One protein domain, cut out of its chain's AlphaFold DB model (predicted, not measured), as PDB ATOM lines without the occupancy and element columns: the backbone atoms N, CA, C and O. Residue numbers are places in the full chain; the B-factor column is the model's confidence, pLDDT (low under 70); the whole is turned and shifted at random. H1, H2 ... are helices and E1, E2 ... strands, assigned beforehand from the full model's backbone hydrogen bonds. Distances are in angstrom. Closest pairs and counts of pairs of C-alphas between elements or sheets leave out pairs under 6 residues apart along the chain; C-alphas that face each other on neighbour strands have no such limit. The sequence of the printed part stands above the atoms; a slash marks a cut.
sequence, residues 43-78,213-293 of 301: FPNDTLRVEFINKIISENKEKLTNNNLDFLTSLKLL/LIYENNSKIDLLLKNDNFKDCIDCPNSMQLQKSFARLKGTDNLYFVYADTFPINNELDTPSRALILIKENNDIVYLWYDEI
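This is residues 43 to 78 and 213 to 293 of the 301 residues of an uncharacterized protein of Bacteroidetes bacterium HGW-Bacteroidetes-12 (UniProt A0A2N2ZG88). One strongly twisted sheet of five strands makes the core, with the helical hairpin of H1 and H2 at one end of it and the long links 228 to 243 and 261 to 272 toward the other end. H1 is over one face of the sheet and the short helix H3 is on the opposite face. The 117 printed residues hold three named helices and five named strands, in the order H1 H2 E1 H3 E2 E3 E4 E5; the sheet's order is E1 E2 E3 E4 E5, antiparallel throughout, and the class is mixed, helices and strands. The whole is compact, with a radius of gyration of the C-alphas of 14.7 A, and elongated, spanning 45 by 29 by 26 A.

Find C-alpha 46 at (257.950, 213.380, 179.100); from there H1, residues 46 to 59, runs 19.9 A. H2, residues 66 to 76, runs 15.7 A. After the cut, look for E1 at residues 213 to 215, beginning at (251.842, 225.997, 198.667), and for H3 at residues 219 to 227, 12.0 A long. Then come E2, residues 244 to 249, 14.8 A; E3, residues 255 to 260, 16.9 A; E4, residues 273 to 279, 17.8 A; and E5, residues 285 to 292, 16.7 A, which ends at (240.409, 213.321, 185.543).

Start at the sheet, where E2 E3 E4 E5 form a meander, each strand the antiparallel neighbour of the one before. Between edge strand E1 and E2, find N 214 and O 248 at 2.9 A. E2 and E3 are a hairpin, with N 257 and O 247 at 2.8 A. E3 and E4 are a hairpin, with N 277 and O 256 at 2.8 A. E4 and edge strand E5 are a hairpin, with N 274 and O 291 at 2.8 A; E5 bends by 86 degrees at residue 288. There look for H1: the closest C-alphas of H1 and E5 are those of Arg 49 and Leu 288, 6.3 A apart. H1 is on the sheet, over E3 and E5, and on the local plane it runs along the strands, at 17 degrees to E3. H1 and H2 touch, closest at the C-alphas of Val 50 and Lys 76, 5.2 A, with a shallow tilt of 22 degrees, opposite ways. H2 only grazes the sheet, with its residues 68 to 76. H3 is on the opposite face from H1, at a height over the sheet of 5.8 A; it is over none of the strands, but only just, as 2 of its 9 C-alphas fall on E2. The closest C-alphas of H3 and E2 are those of Asp 222 and Lys 244, 5.1 A. H3 is apart from H1 and H2. In H1, H2 and H3 every O i to N i+4 pair is within hydrogen-bond range.

The two C-alphas farthest apart are those of Glu 62 and Asn 267, 45.8 A. Residues 79 to 212 are not printed, and C-alphas 78 and 213 are 22.0 A apart across the cut. The links H3 to E2 and E3 to E4 are long. The mean pLDDT of the printed part is 90.0; look for values under 70 at residues 78, 229, 231 and 263 to 270.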
ATOM      1  N   PHE A  43     249.617 219.025 176.749       93.38
ATOM      2  CA  PHE A  43     249.988 217.781 177.412       93.38
ATOM      3  C   PHE A  43     251.330 217.334 176.836       93.38
ATOM      4  O   PHE A  43     251.385 216.468 175.962       93.38
ATOM      5  N   PRO A  44     252.426 217.990 177.255       92.81
ATOM      6  CA  PRO A  44     253.739 217.698 176.722       92.81
ATOM      7  C   PRO A  44     254.115 216.254 177.037       92.81
ATOM      8  O   PRO A  44     253.875 215.758 178.139       92.81
ATOM      9  N   ASN A  45     254.789 215.615 176.084       92.25
ATOM     10  CA  ASN A  45     255.471 214.358 176.355       92.25
ATOM     11  C   ASN A  45     256.534 214.527 177.458       92.25
ATOM     12  O   ASN A  45     256.927 215.641 177.823       92.25
ATOM     13  N   ASP A  46     257.042 213.404 177.954       90.69
ATOM     14  CA  ASP A  46     257.950 213.380 179.100       90.69
ATOM     15  C   ASP A  46     259.201 214.232 178.901       90.69
ATOM     16  O   ASP A  46     259.592 214.961 179.814       90.69
ATOM     17  N   THR A  47     259.792 214.202 177.704       93.12
ATOM     18  CA  THR A  47     260.981 214.992 177.367       93.12
ATOM     19  C   THR A  47     260.709 216.485 177.530       93.12
ATOM     20  O   THR A  47     261.402 217.164 178.289       93.12
ATOM     21  N   LEU A  48     259.663 216.996 176.878       94.19
ATOM     22  CA  LEU A  48     259.330 218.419 176.904       94.19
ATOM     23  C   LEU A  48     258.852 218.865 178.295       94.19
ATOM     24  O   LEU A  48     259.175 219.956 178.769       94.19
ATOM     25  N   ARG A  49     258.131 217.998 179.004       94.94
ATOM     26  CA  ARG A  49     257.718 218.232 180.388       94.94
ATOM     27  C   ARG A  49     258.922 218.368 181.326       94.94
ATOM     28  O   ARG A  49     258.955 219.282 182.149       94.94
ATOM     29  N   VAL A  50     259.932 217.505 181.185       95.88
ATOM     30  CA  VAL A  50     261.192 217.587 181.946       95.88
ATOM     31  C   VAL A  50     261.942 218.882 181.635       95.88
ATOM     32  O   VAL A  50     262.476 219.506 182.556       95.88
ATOM     33  N   GLU A  51     261.954 219.329 180.378       96.44
ATOM     34  CA  GLU A  51     262.524 220.627 179.998       96.44
ATOM     35  C   GLU A  51     261.811 221.790 180.694       96.44
ATOM     36  O   GLU A  51     262.479 222.639 181.291       96.44
ATOM     37  N   PHE A  52     260.471 221.803 180.708       96.94
ATOM     38  CA  PHE A  52     259.709 222.820 181.438       96.94
ATOM     39  C   PHE A  52     260.036 222.821 182.932       96.94
ATOM     40  O   PHE A  52     260.280 223.884 183.503       96.94
ATOM     41  N   ILE A  53     260.109 221.649 183.564       97.38
ATOM     42  CA  ILE A  53     260.438 221.547 184.991       97.38
ATOM     43  C   ILE A  53     261.868 222.032 185.269       97.38
ATOM     44  O   ILE A  53     262.087 222.794 186.212       97.38
ATOM     45  N   ASN A  54     262.849 221.649 184.445       97.81
ATOM     46  CA  ASN A  54     264.225 222.129 184.588       97.81
ATOM     47  C   ASN A  54     264.312 223.651 184.425       97.81
ATOM     48  O   ASN A  54     265.011 224.302 185.205       97.81
ATOM     49  N   LYS A  55     263.566 224.222 183.470       97.69
ATOM     50  CA  LYS A  55     263.468 225.673 183.288       97.69
ATOM     51  C   LYS A  55     262.926 226.345 184.552       97.69
ATOM     52  O   LYS A  55     263.615 227.202 185.102       97.69
ATOM     53  N   ILE A  56     261.789 225.877 185.081       97.62
ATOM     54  CA  ILE A  56     261.183 226.389 186.325       97.62
ATOM     55  C   ILE A  56     262.186 226.355 187.484       97.62
ATOM     56  O   ILE A  56     262.349 227.362 188.176       97.62
ATOM     57  N   ILE A  57     262.873 225.222 187.683       97.81
ATOM     58  CA  ILE A  57     263.885 225.072 188.737       97.81
ATOM     59  C   ILE A  57     265.014 226.088 188.550       97.81
ATOM     60  O   ILE A  57     265.420 226.734 189.512       97.81
ATOM     61  N   SER A  58     265.528 226.233 187.327       97.69
ATOM     62  CA  SER A  58     266.669 227.109 187.050       97.69
ATOM     63  C   SER A  58     266.341 228.593 187.250       97.69
ATOM     64  O   SER A  58     267.121 229.306 187.877       97.69
ATOM     65  N   GLU A  59     265.164 229.037 186.802       96.88
ATOM     66  CA  GLU A  59     264.718 230.433 186.883       96.88
ATOM     67  C   GLU A  59     264.312 230.847 188.303       96.88
ATOM     68  O   GLU A  59     264.395 232.021 188.658       96.88
ATOM     69  N   ASN A  60     263.893 229.887 189.134       97.00
ATOM     70  CA  ASN A  60     263.355 230.150 190.470       97.00
ATOM     71  C   ASN A  60     264.214 229.568 191.600       97.00
ATOM     72  O   ASN A  60     263.765 229.515 192.745       97.00
ATOM     73  N   LYS A  61     265.453 229.149 191.314       94.31
ATOM     74  CA  LYS A  61     266.320 228.407 192.245       94.31
ATOM     75  C   LYS A  61     266.458 229.050 193.628       94.31
ATOM     76  O   LYS A  61     266.463 228.343 194.626       94.31
ATOM     77  N   GLU A  62     266.568 230.374 193.690       96.38
ATOM     78  CA  GLU A  62     266.738 231.118 194.950       96.38
ATOM     79  C   GLU A  62     265.421 231.349 195.710       96.38
ATOM     80  O   GLU A  62     265.438 231.663 196.899       96.38
ATOM     81  N   LYS A  63     264.275 231.212 195.030       97.88
ATOM     82  CA  LYS A  63     262.934 231.452 195.587       97.88
ATOM     83  C   LYS A  63     262.224 230.163 196.001       97.88
ATOM     84  O   LYS A  63     261.352 230.202 196.869       97.88
ATOM     85  N   LEU A  64     262.549 229.045 195.352       98.19
ATOM     86  CA  LEU A  64     261.998 227.731 195.666       98.19
ATOM     87  C   LEU A  64     262.436 227.287 197.063       98.19
ATOM     88  O   LEU A  64     263.587 227.450 197.461       98.19
ATOM     89  N   THR A  65     261.510 226.692 197.807       98.31
ATOM     90  CA  THR A  65     261.849 226.001 199.052       98.31
ATOM     91  C   THR A  65     262.504 224.653 198.745       98.31
ATOM     92  O   THR A  65     262.317 224.105 197.658       98.31
ATOM     93  N   ASN A  66     263.222 224.078 199.715       98.25
ATOM     94  CA  ASN A  66     263.809 222.741 199.557       98.25
ATOM     95  C   ASN A  66     262.737 221.683 199.243       98.25
ATOM     96  O   ASN A  66     262.914 220.904 198.317       98.25
ATOM     97  N   ASN A  67     261.588 221.739 199.927       98.31
ATOM     98  CA  ASN A  67     260.448 220.854 199.665       98.31
ATOM     99  C   ASN A  67     259.987 220.929 198.200       98.31
ATOM    100  O   ASN A  67     259.776 219.907 197.554       98.31
ATOM    101  N   ASN A  68     259.865 222.142 197.653       98.50
ATOM    102  CA  ASN A  68     259.425 222.332 196.273       98.50
ATOM    103  C   ASN A  68     260.504 221.950 195.256       98.50
ATOM    104  O   ASN A  68     260.167 221.481 194.170       98.50
ATOM    105  N   LEU A  69     261.785 222.114 195.594       97.75
ATOM    106  CA  LEU A  69     262.885 221.623 194.768       97.75
ATOM    107  C   LEU A  69     262.887 220.091 194.699       97.75
ATOM    108  O   LEU A  69     263.025 219.545 193.603       97.75
ATOM    109  N   ASP A  70     262.692 219.415 195.832       97.12
ATOM    110  CA  ASP A  70     262.591 217.955 195.906       97.12
ATOM    111  C   ASP A  70     261.376 217.463 195.114       97.12
ATOM    112  O   ASP A  70     261.517 216.628 194.222       97.12
ATOM    113  N   PHE A  71     260.203 218.064 195.342       97.56
ATOM    114  CA  PHE A  71     258.974 217.772 194.606       97.56
ATOM    115  C   PHE A  71     259.144 217.918 193.086       97.56
ATOM    116  O   PHE A  71     258.858 216.979 192.344       97.56
ATOM    117  N   LEU A  72     259.640 219.065 192.605       97.44
ATOM    118  CA  LEU A  72     259.858 219.289 191.172       97.44
ATOM    119  C   LEU A  72     260.920 218.334 190.617       97.44
ATOM    120  O   LEU A  72     260.799 217.859 189.490       97.44
ATOM    121  N   THR A  73     261.951 218.016 191.400       96.38
ATOM    122  CA  THR A  73     262.981 217.059 190.987       96.38
ATOM    123  C   THR A  73     262.406 215.665 190.805       96.38
ATOM    124  O   THR A  73     262.683 215.030 189.787       96.38
ATOM    125  N   SER A  74     261.563 215.221 191.732       95.00
ATOM    126  CA  SER A  74     260.863 213.946 191.639       95.00
ATOM    127  C   SER A  74     259.830 213.933 190.520       95.00
ATOM    128  O   SER A  74     259.732 212.932 189.823       95.00
ATOM    129  N   LEU A  75     259.127 215.042 190.264       94.50
ATOM    130  CA  LEU A  75     258.136 215.140 189.186       94.50
ATOM    131  C   LEU A  75     258.742 214.892 187.789       94.50
ATOM    132  O   LEU A  75     258.052 214.402 186.893       94.50
ATOM    133  N   LYS A  76     260.043 215.173 187.605       92.38
ATOM    134  CA  LYS A  76     260.779 214.830 186.373       92.38
ATOM    135  C   LYS A  76     260.886 213.325 186.148       92.38
ATOM    136  O   LYS A  76     260.889 212.881 185.005       92.38
ATOM    137  N   LEU A  77     261.020 212.564 187.228       82.25
ATOM    138  CA  LEU A  77     261.227 211.126 187.200       82.25
ATOM    139  C   LEU A  77     259.857 210.446 187.122       82.25
ATOM    140  O   LEU A  77     259.294 210.040 188.136       82.25
ATOM    141  N   LEU A  78     259.310 210.327 185.911       63.31
ATOM    142  CA  LEU A  78     258.217 209.390 185.656       63.31
ATOM    143  C   LEU A  78     258.777 207.972 185.674       63.31
ATOM    144  O   LEU A  78     258.963 207.334 184.645       63.31
ATOM    145  N   LEU A 213     252.834 225.300 199.478       98.56
ATOM    146  CA  LEU A 213     251.842 225.997 198.667       98.56
ATOM    147  C   LEU A 213     251.521 227.379 199.232       98.56
ATOM    148  O   LEU A 213     251.579 227.616 200.439       98.56
ATOM    149  N   ILE A 214     251.129 228.283 198.340       98.50
ATOM    150  CA  ILE A 214     250.406 229.507 198.677       98.50
ATOM    151  C   ILE A 214     248.951 229.263 198.283       98.50
ATOM    152  O   ILE A 214     248.655 229.153 197.097       98.50
ATOM    153  N   TYR A 215     248.060 229.130 199.269       98.19
ATOM    154  CA  TYR A 215     246.629 228.932 199.026       98.19
ATOM    155  C   TYR A 215     245.987 230.233 198.563       98.19
ATOM    156  O   TYR A 215     245.877 231.187 199.335       98.19
ATOM    157  N   GLU A 216     245.573 230.266 197.302       97.31
ATOM    158  CA  GLU A 216     244.956 231.428 196.680       97.31
ATOM    159  C   GLU A 216     244.100 231.017 195.482       97.31
ATOM    160  O   GLU A 216     244.452 230.107 194.731       97.31
ATOM    161  N   ASN A 217     242.993 231.732 195.284       96.38
ATOM    162  CA  ASN A 217     242.237 231.678 194.038       96.38
ATOM    163  C   ASN A 217     242.698 232.851 193.170       96.38
ATOM    164  O   ASN A 217     242.620 234.007 193.598       96.38
ATOM    165  N   ASN A 218     243.162 232.574 191.958       97.56
ATOM    166  CA  ASN A 218     243.650 233.573 191.022       97.56
ATOM    167  C   ASN A 218     242.641 233.774 189.885       97.56
ATOM    168  O   ASN A 218     242.627 233.040 188.899       97.56
ATOM    169  N   SER A 219     241.837 234.834 189.989       97.19
ATOM    170  CA  SER A 219     240.773 235.135 189.024       97.19
ATOM    171  C   SER A 219     241.267 235.342 187.590       97.19
ATOM    172  O   SER A 219     240.514 235.090 186.651       97.19
ATOM    173  N   LYS A 220     242.519 235.781 187.395       96.75
ATOM    174  CA  LYS A 220     243.114 235.914 186.059       96.75
ATOM    175  C   LYS A 220     243.364 234.539 185.441       96.75
ATOM    176  O   LYS A 220     243.074 234.356 184.263       96.75
ATOM    177  N   ILE A 221     243.880 233.594 186.226       96.88
ATOM    178  CA  ILE A 221     244.111 232.217 185.772       96.88
ATOM    179  C   ILE A 221     242.783 231.490 185.569       96.88
ATOM    180  O   ILE A 221     242.599 230.847 184.543       96.88
ATOM    181  N   ASP A 222     241.818 231.673 186.471       96.50
ATOM    182  CA  ASP A 222     240.479 231.091 186.327       96.50
ATOM    183  C   ASP A 222     239.776 231.599 185.055       96.50
ATOM    184  O   ASP A 222     239.126 230.837 184.342       96.50
ATOM    185  N   LEU A 223     239.919 232.891 184.736       95.69
ATOM    186  CA  LEU A 223     239.379 233.465 183.503       95.69
ATOM    187  C   LEU A 223     240.100 232.931 182.261       95.69
ATOM    188  O   LEU A 223     239.450 232.706 181.242       95.69
ATOM    189  N   LEU A 224     241.418 232.739 182.343       94.81
ATOM    190  CA  LEU A 224     242.205 232.142 181.270       94.81
ATOM    191  C   LEU A 224     241.712 230.721 180.975       94.81
ATOM    192  O   LEU A 224     241.342 230.468 179.837       94.81
ATOM    193  N   LEU A 225     241.601 229.863 181.996       93.44
ATOM    194  CA  LEU A 225     241.085 228.488 181.889       93.44
ATOM    195  C   LEU A 225     239.663 228.443 181.321       93.44
ATOM    196  O   LEU A 225     239.357 227.642 180.448       93.44
ATOM    197  N   LYS A 226     238.788 229.343 181.775       91.69
ATOM    198  CA  LYS A 226     237.403 229.407 181.292       91.69
ATOM    199  C   LYS A 226     237.302 229.802 179.816       91.69
ATOM    200  O   LYS A 226     236.413 229.332 179.108       91.69
ATOM    201  N   ASN A 227     238.157 230.721 179.373       90.00
ATOM    202  CA  ASN A 227     238.159 231.222 177.996       90.00
ATOM    203  C   ASN A 227     238.953 230.326 177.043       90.00
ATOM    204  O   ASN A 227     238.998 230.600 175.843       90.00
ATOM    205  N   ASP A 228     239.564 229.276 177.578       83.50
ATOM    206  CA  ASP A 228     240.408 228.332 176.876       83.50
ATOM    207  C   ASP A 228     239.559 227.370 176.030       83.50
ATOM    208  O   ASP A 228     239.356 226.199 176.346       83.50
ATOM    209  N   ASN A 229     238.944 227.909 174.979       67.12
ATOM    210  CA  ASN A 229     237.902 227.227 174.227       67.12
ATOM    211  C   ASN A 229     238.489 226.420 173.061       67.12
ATOM    212  O   ASN A 229     238.776 226.978 172.005       67.12
ATOM    213  N   PHE A 230     238.591 225.101 173.239       74.50
ATOM    214  CA  PHE A 230     238.968 224.139 172.192       74.50
ATOM    215  C   PHE A 230     237.859 223.121 171.929       74.50
ATOM    216  O   PHE A 230     238.137 221.958 171.660       74.50
ATOM    217  N   LYS A 231     236.591 223.553 171.998       69.38
ATOM    218  CA  LYS A 231     235.414 222.693 171.772       69.38
ATOM    219  C   LYS A 231     235.510 221.823 170.519       69.38
ATOM    220  O   LYS A 231     235.028 220.701 170.538       69.38
ATOM    221  N   ASP A 232     236.165 222.313 169.471       76.00
ATOM    222  CA  ASP A 232     236.304 221.585 168.208       76.00
ATOM    223  C   ASP A 232     237.362 220.463 168.238       76.00
ATOM    224  O   ASP A 232     237.433 219.695 167.280       76.00
ATOM    225  N   CYS A 233     238.163 220.363 169.304       81.19
ATOM    226  CA  CYS A 233     239.194 219.336 169.515       81.19
ATOM    227  C   CYS A 233     238.859 218.363 170.655       81.19
ATOM    228  O   CYS A 233     239.710 217.563 171.044       81.19
ATOM    229  N   ILE A 234     237.665 218.489 171.235       78.50
ATOM    230  CA  ILE A 234     237.201 217.689 172.361       78.50
ATOM    231  C   ILE A 234     236.256 216.609 171.828       78.50
ATOM    232  O   ILE A 234     235.147 216.920 171.399       78.50
ATOM    233  N   ASP A 235     236.688 215.353 171.916       73.62
ATOM    234  CA  ASP A 235     235.887 214.188 171.508       73.62
ATOM    235  C   ASP A 235     235.090 213.579 172.679       73.62
ATOM    236  O   ASP A 235     234.203 212.756 172.477       73.62
ATOM    237  N   CYS A 236     235.379 214.028 173.905       76.50
ATOM    238  CA  CYS A 236     234.876 213.484 175.163       76.50
ATOM    239  C   CYS A 236     234.407 214.591 176.112       76.50
ATOM    240  O   CYS A 236     235.091 215.616 176.218       76.50
ATOM    241  N   PRO A 237     233.302 214.409 176.858       77.88
ATOM    242  CA  PRO A 237     232.953 215.323 177.937       77.88
ATOM    243  C   PRO A 237     234.137 215.528 178.885       77.88
ATOM    244  O   PRO A 237     234.793 214.570 179.280       77.88
ATOM    245  N   ASN A 238     234.428 216.786 179.210       83.12
ATOM    246  CA  ASN A 238     235.433 217.133 180.204       83.12
ATOM    247  C   ASN A 238     235.062 218.425 180.931       83.12
ATOM    248  O   ASN A 238     234.257 219.230 180.449       83.12
ATOM    249  N   SER A 239     235.695 218.649 182.079       86.75
ATOM    250  CA  SER A 239     235.479 219.851 182.887       86.75
ATOM    251  C   SER A 239     236.661 220.829 182.857       86.75
ATOM    252  O   SER A 239     236.826 221.609 183.801       86.75
ATOM    253  N   MET A 240     237.473 220.854 181.789       86.94
ATOM    254  CA  MET A 240     238.624 221.772 181.686       86.94
ATOM    255  C   MET A 240     238.204 223.244 181.823       86.94
ATOM    256  O   MET A 240     238.799 223.997 182.592       86.94
ATOM    257  N   GLN A 241     237.107 223.643 181.175       85.75
ATOM    258  CA  GLN A 241     236.522 224.990 181.252       85.75
ATOM    259  C   GLN A 241     235.987 225.367 182.643       85.75
ATOM    260  O   GLN A 241     235.706 226.541 182.908       85.75
ATOM    261  N   LEU A 242     235.784 224.379 183.520       89.81
ATOM    262  CA  LEU A 242     235.287 224.569 184.883       89.81
ATOM    263  C   LEU A 242     236.420 224.618 185.912       89.81
ATOM    264  O   LEU A 242     236.152 224.875 187.091       89.81
ATOM    265  N   GLN A 243     237.665 224.389 185.483       93.56
ATOM    266  CA  GLN A 243     238.811 224.393 186.372       93.56
ATOM    267  C   GLN A 243     239.022 225.757 187.020       93.56
ATOM    268  O   GLN A 243     238.868 226.817 186.411       93.56
ATOM    269  N   LYS A 244     239.403 225.713 188.296       95.50
ATOM    270  CA  LYS A 244     239.738 226.882 189.102       95.50
ATOM    271  C   LYS A 244     241.035 226.636 189.842       95.50
ATOM    272  O   LYS A 244     241.282 225.539 190.344       95.50
ATOM    273  N   SER A 245     241.839 227.677 189.942       97.69
ATOM    274  CA  SER A 245     243.009 227.711 190.804       97.69
ATOM    275  C   SER A 245     242.605 227.711 192.278       97.69
ATOM    276  O   SER A 245     241.589 228.284 192.668       97.69
ATOM    277  N   PHE A 246     243.403 227.031 193.098       98.06
ATOM    278  CA  PHE A 246     243.261 227.047 194.563       98.06
ATOM    279  C   PHE A 246     244.591 227.212 195.294       98.06
ATOM    280  O   PHE A 246     244.618 227.500 196.495       98.06
ATOM    281  N   ALA A 247     245.701 226.981 194.596       98.50
ATOM    282  CA  ALA A 247     247.023 227.172 195.142       98.50
ATOM    283  C   ALA A 247     248.039 227.463 194.040       98.50
ATOM    284  O   ALA A 247     247.903 227.020 192.900       98.50
ATOM    285  N   ARG A 248     249.108 228.148 194.427       98.56
ATOM    286  CA  ARG A 248     250.323 228.326 193.633       98.56
ATOM    287  C   ARG A 248     251.500 227.660 194.331       98.56
ATOM    288  O   ARG A 248     251.588 227.682 195.562       98.56
ATOM    289  N   LEU A 249     252.425 227.086 193.561       98.62
ATOM    290  CA  LEU A 249     253.657 226.527 194.117       98.62
ATOM    291  C   LEU A 249     254.531 227.663 194.671       98.62
ATOM    292  O   LEU A 249     254.947 228.562 193.931       98.62
ATOM    293  N   LYS A 250     254.826 227.628 195.976       98.62
ATOM    294  CA  LYS A 250     255.620 228.670 196.637       98.62
ATOM    295  C   LYS A 250     257.000 228.794 195.984       98.62
ATOM    296  O   LYS A 250     257.715 227.806 195.827       98.62
ATOM    297  N   GLY A 251     257.377 230.023 195.644       97.88
ATOM    298  CA  GLY A 251     258.640 230.321 194.965       97.88
ATOM    299  C   GLY A 251     258.541 230.398 193.439       97.88
ATOM    300  O   GLY A 251     259.544 230.698 192.809       97.88
ATOM    301  N   THR A 252     257.357 230.191 192.854       98.00
ATOM    302  CA  THR A 252     257.087 230.382 191.416       98.00
ATOM    303  C   THR A 252     255.907 231.323 191.226       98.00
ATOM    304  O   THR A 252     255.012 231.316 192.063       98.00
ATOM    305  N   ASP A 253     255.849 232.087 190.135       96.62
ATOM    306  CA  ASP A 253     254.719 232.994 189.848       96.62
ATOM    307  C   ASP A 253     253.742 232.444 188.793       96.62
ATOM    308  O   ASP A 253     252.665 233.002 188.567       96.62
ATOM    309  N   ASN A 254     254.095 231.323 188.166       97.62
ATOM    310  CA  ASN A 254     253.410 230.778 187.000       97.62
ATOM    311  C   ASN A 254     253.023 229.296 187.114       97.62
ATOM    312  O   ASN A 254     252.539 228.742 186.128       97.62
ATOM    313  N   LEU A 255     253.209 228.663 188.277       98.38
ATOM    314  CA  LEU A 255     252.854 227.263 188.489       98.38
ATOM    315  C   LEU A 255     251.704 227.117 189.490       98.38
ATOM    316  O   LEU A 255     251.864 227.375 190.685       98.38
ATOM    317  N   TYR A 256     250.547 226.681 188.999       98.69
ATOM    318  CA  TYR A 256     249.295 226.663 189.748       98.69
ATOM    319  C   TYR A 256     248.732 225.254 189.854       98.69
ATOM    320  O   TYR A 256     248.748 224.491 188.892       98.69
ATOM    321  N   PHE A 257     248.177 224.936 191.017       98.56
ATOM    322  CA  PHE A 257     247.296 223.792 191.164       98.56
ATOM    323  C   PHE A 257     245.863 224.230 190.893       98.56
ATOM    324  O   PHE A 257     245.383 225.237 191.435       98.56
ATOM    325  N   VAL A 258     245.185 223.453 190.057       97.88
ATOM    326  CA  VAL A 258     243.813 223.706 189.626       97.88
ATOM    327  C   VAL A 258     242.964 222.458 189.803       97.88
ATOM    328  O   VAL A 258     243.474 221.337 189.886       97.88
ATOM    329  N   TYR A 259     241.658 222.659 189.912       95.56
ATOM    330  CA  TYR A 259     240.698 221.577 190.049       95.56
ATOM    331  C   TYR A 259     239.358 221.953 189.427       95.56
ATOM    332  O   TYR A 259     238.969 223.124 189.445       95.56
ATOM    333  N   ALA A 260     238.631 220.951 188.954       91.88
ATOM    334  CA  ALA A 260     237.200 221.031 188.713       91.88
ATOM    335  C   ALA A 260     236.512 219.990 189.600       91.88
ATOM    336  O   ALA A 260     236.910 218.828 189.628       91.88
ATOM    337  N   ASP A 261     235.499 220.414 190.352       85.06
ATOM    338  CA  ASP A 261     234.573 219.493 191.002       85.06
ATOM    339  C   ASP A 261     233.208 219.664 190.371       85.06
ATOM    340  O   ASP A 261     232.756 220.789 190.150       85.06
ATOM    341  N   THR A 262     232.549 218.537 190.172       72.31
ATOM    342  CA  THR A 262     231.297 218.428 189.426       72.31
ATOM    343  C   THR A 262     230.143 218.020 190.357       72.31
ATOM    344  O   THR A 262     228.995 217.874 189.961       72.31
ATOM    345  N   PHE A 263     230.435 217.936 191.663       62.88
ATOM    346  CA  PHE A 263     229.510 217.592 192.742       62.88
ATOM    347  C   PHE A 263     229.139 218.800 193.623       62.88
ATOM    348  O   PHE A 263     229.951 219.718 193.792       62.88
ATOM    349  N   PRO A 264     227.958 218.802 194.281       51.72
ATOM    350  CA  PRO A 264     226.908 217.772 194.258       51.72
ATOM    351  C   PRO A 264     225.879 217.952 193.129       51.72
ATOM    352  O   PRO A 264     224.987 217.127 192.976       51.72
ATOM    353  N   ILE A 265     225.968 219.048 192.375       42.09
ATOM    354  CA  ILE A 265     225.051 219.395 191.285       42.09
ATOM    355  C   ILE A 265     225.674 218.853 189.993       42.09
ATOM    356  O   ILE A 265     226.221 219.615 189.201       42.09
ATOM    357  N   ASN A 266     225.677 217.526 189.850       50.19
ATOM    358  CA  ASN A 266     226.165 216.859 188.647       50.19
ATOM    359  C   ASN A 266     225.022 216.831 187.624       50.19
ATOM    360  O   ASN A 266     224.193 215.921 187.626       50.19
ATOM    361  N   ASN A 267     224.898 217.906 186.844       46.00
ATOM    362  CA  ASN A 267     223.801 218.089 185.888       46.00
ATOM    363  C   ASN A 267     224.233 217.831 184.434       46.00
ATOM    364  O   ASN A 267     223.385 217.833 183.543       46.00
ATOM    365  N   GLU A 268     225.531 217.647 184.200       51.53
ATOM    366  CA  GLU A 268     226.152 217.417 182.893       51.53
ATOM    367  C   GLU A 268     227.080 216.192 183.002       51.53
ATOM    368  O   GLU A 268     227.304 215.687 184.101       51.53
ATOM    369  N   LEU A 269     227.588 215.671 181.878       56.16
ATOM    370  CA  LEU A 269     228.610 214.611 181.852       56.16
ATOM    371  C   LEU A 269     229.965 215.178 182.323       56.16
ATOM    372  O   LEU A 269     230.949 215.181 181.592       56.16
ATOM    373  N   ASP A 270     229.981 215.772 183.509       64.81
ATOM    374  CA  ASP A 270     231.086 216.549 184.034       64.81
ATOM    375  C   ASP A 270     232.062 215.634 184.794       64.81
ATOM    376  O   ASP A 270     231.694 214.928 185.743       64.81
ATOM    377  N   THR A 271     233.336 215.696 184.416       79.44
ATOM    378  CA  THR A 271     234.418 214.857 184.930       79.44
ATOM    379  C   THR A 271     235.284 215.631 185.938       79.44
ATOM    380  O   THR A 271     235.954 216.615 185.599       79.44
ATOM    381  N   PRO A 272     235.283 215.264 187.236       87.62
ATOM    382  CA  PRO A 272     236.103 215.966 188.211       87.62
ATOM    383  C   PRO A 272     237.583 215.774 187.872       87.62
ATOM    384  O   PRO A 272     238.039 214.659 187.624       87.62
ATOM    385  N   SER A 273     238.344 216.866 187.901       92.12
ATOM    386  CA  SER A 273     239.751 216.871 187.498       92.12
ATOM    387  C   SER A 273     240.646 217.594 188.495       92.12
ATOM    388  O   SER A 273     240.201 218.436 189.289       92.12
ATOM    389  N   ARG A 274     241.926 217.231 188.473       95.25
ATOM    390  CA  ARG A 274     243.016 217.768 189.287       95.25
ATOM    391  C   ARG A 274     244.211 217.990 188.380       95.25
ATOM    392  O   ARG A 274     244.540 217.130 187.571       95.25
ATOM    393  N   ALA A 275     244.875 219.129 188.516       97.12
ATOM    394  CA  ALA A 275     246.025 219.406 187.676       97.12
ATOM    395  C   ALA A 275     247.048 220.335 188.321       97.12
ATOM    396  O   ALA A 275     246.746 221.132 189.212       97.12
ATOM    397  N   LEU A 276     248.269 220.231 187.804       98.44
ATOM    398  CA  LEU A 276     249.355 221.176 187.987       98.44
ATOM    399  C   LEU A 276     249.641 221.811 186.631       98.44
ATOM    400  O   LEU A 276     250.106 221.131 185.713       98.44
ATOM    401  N   ILE A 277     249.390 223.108 186.519       98.25
ATOM    402  CA  ILE A 277     249.550 223.850 185.275       98.25
ATOM    403  C   ILE A 277     250.686 224.860 185.362       98.25
ATOM    404  O   ILE A 277     250.873 225.537 186.375       98.25
ATOM    405  N   LEU A 278     251.413 224.984 184.261       98.31
ATOM    406  CA  LEU A 278     252.361 226.042 183.969       98.31
ATOM    407  C   LEU A 278     251.703 227.049 183.025       98.31
ATOM    408  O   LEU A 278     251.205 226.677 181.963       98.31
ATOM    409  N   ILE A 279     251.767 228.327 183.389       97.69
ATOM    410  CA  ILE A 279     251.356 229.442 182.536       97.69
ATOM    411  C   ILE A 279     252.595 230.027 181.858       97.69
ATOM    412  O   ILE A 279     253.498 230.547 182.519       97.69
ATOM    413  N   LYS A 280     252.665 229.935 180.530       95.88
ATOM    414  CA  LYS A 280     253.753 230.540 179.748       95.88
ATOM    415  C   LYS A 280     253.563 232.054 179.614       95.88
ATOM    416  O   LYS A 280     252.494 232.597 179.876       95.88
ATOM    417  N   GLU A 281     254.610 232.747 179.170       92.62
ATOM    418  CA  GLU A 281     254.611 234.209 178.989       92.62
ATOM    419  C   GLU A 281     253.529 234.705 178.014       92.62
ATOM    420  O   GLU A 281     252.989 235.795 178.188       92.62
ATOM    421  N   ASN A 282     253.166 233.889 177.022       92.69
ATOM    422  CA  ASN A 282     252.092 234.158 176.063       92.69
ATOM    423  C   ASN A 282     250.688 233.764 176.569       92.69
ATOM    424  O   ASN A 282     249.725 233.865 175.816       92.69
ATOM    425  N   ASN A 283     250.561 233.385 177.846       92.94
ATOM    426  CA  ASN A 283     249.366 232.819 178.478       92.94
ATOM    427  C   ASN A 283     248.957 231.426 177.970       92.94
ATOM    428  O   ASN A 283     247.835 231.003 178.235       92.94
ATOM    429  N   ASP A 284     249.844 230.686 177.302       93.12
ATOM    430  CA  ASP A 284     249.568 229.276 177.023       93.12
ATOM    431  C   ASP A 284     249.559 228.468 178.326       93.12
ATOM    432  O   ASP A 284     250.425 228.645 179.195       93.12
ATOM    433  N   ILE A 285     248.604 227.546 178.429       95.38
ATOM    434  CA  ILE A 285     248.462 226.615 179.549       95.38
ATOM    435  C   ILE A 285     249.138 225.292 179.187       95.38
ATOM    436  O   ILE A 285     248.852 224.693 178.151       95.38
ATOM    437  N   VAL A 286     250.023 224.827 180.065       96.56
ATOM    438  CA  VAL A 286     250.692 223.528 179.951       96.56
ATOM    439  C   VAL A 286     250.427 222.708 181.202       96.56
ATOM    440  O   VAL A 286     250.761 223.130 182.305       96.56
ATOM    441  N   TYR A 287     249.882 221.512 181.037       96.50
ATOM    442  CA  TYR A 287     249.635 220.554 182.102       96.50
ATOM    443  C   TYR A 287     250.909 219.755 182.386       96.50
ATOM    444  O   TYR A 287     251.330 218.913 181.598       96.50
ATOM    445  N   LEU A 288     251.545 220.022 183.528       96.88
ATOM    446  CA  LEU A 288     252.685 219.226 184.006       96.88
ATOM    447  C   LEU A 288     252.228 217.963 184.749       96.88
ATOM    448  O   LEU A 288     252.985 217.002 184.877       96.88
ATOM    449  N   TRP A 289     250.991 217.979 185.236       96.06
ATOM    450  CA  TRP A 289     250.253 216.825 185.733       96.06
ATOM    451  C   TRP A 289     248.760 217.088 185.530       96.06
ATOM    452  O   TRP A 289     248.305 218.219 185.721       96.06
ATOM    453  N   TYR A 290     248.026 216.055 185.140       93.88
ATOM    454  CA  TYR A 290     246.587 216.089 184.926       93.88
ATOM    455  C   TYR A 290     246.013 214.730 185.280       93.88
ATOM    456  O   TYR A 290     246.567 213.709 184.879       93.88
ATOM    457  N   ASP A 291     244.915 214.742 186.014       91.62
ATOM    458  CA  ASP A 291     244.135 213.560 186.320       91.62
ATOM    459  C   ASP A 291     242.657 213.944 186.320       91.62
ATOM    460  O   ASP A 291     242.277 215.013 186.812       91.62
ATOM    461  N   GLU A 292     241.832 213.100 185.732       88.81
ATOM    462  CA  GLU A 292     240.409 213.321 185.543       88.81
ATOM    463  C   GLU A 292     239.691 211.986 185.661       88.81
ATOM    464  O   GLU A 292     240.193 210.962 185.202       88.81
ATOM    465  N   ILE A 293     238.503 212.010 186.264       81.75
ATOM    466  CA  ILE A 293     237.669 210.820 186.369       81.75
ATOM    467  C   ILE A 293     236.471 210.935 185.453       81.75
ATOM    468  O   ILE A 293     235.606 211.789 185.659       81.75
TER     469      ILE A 293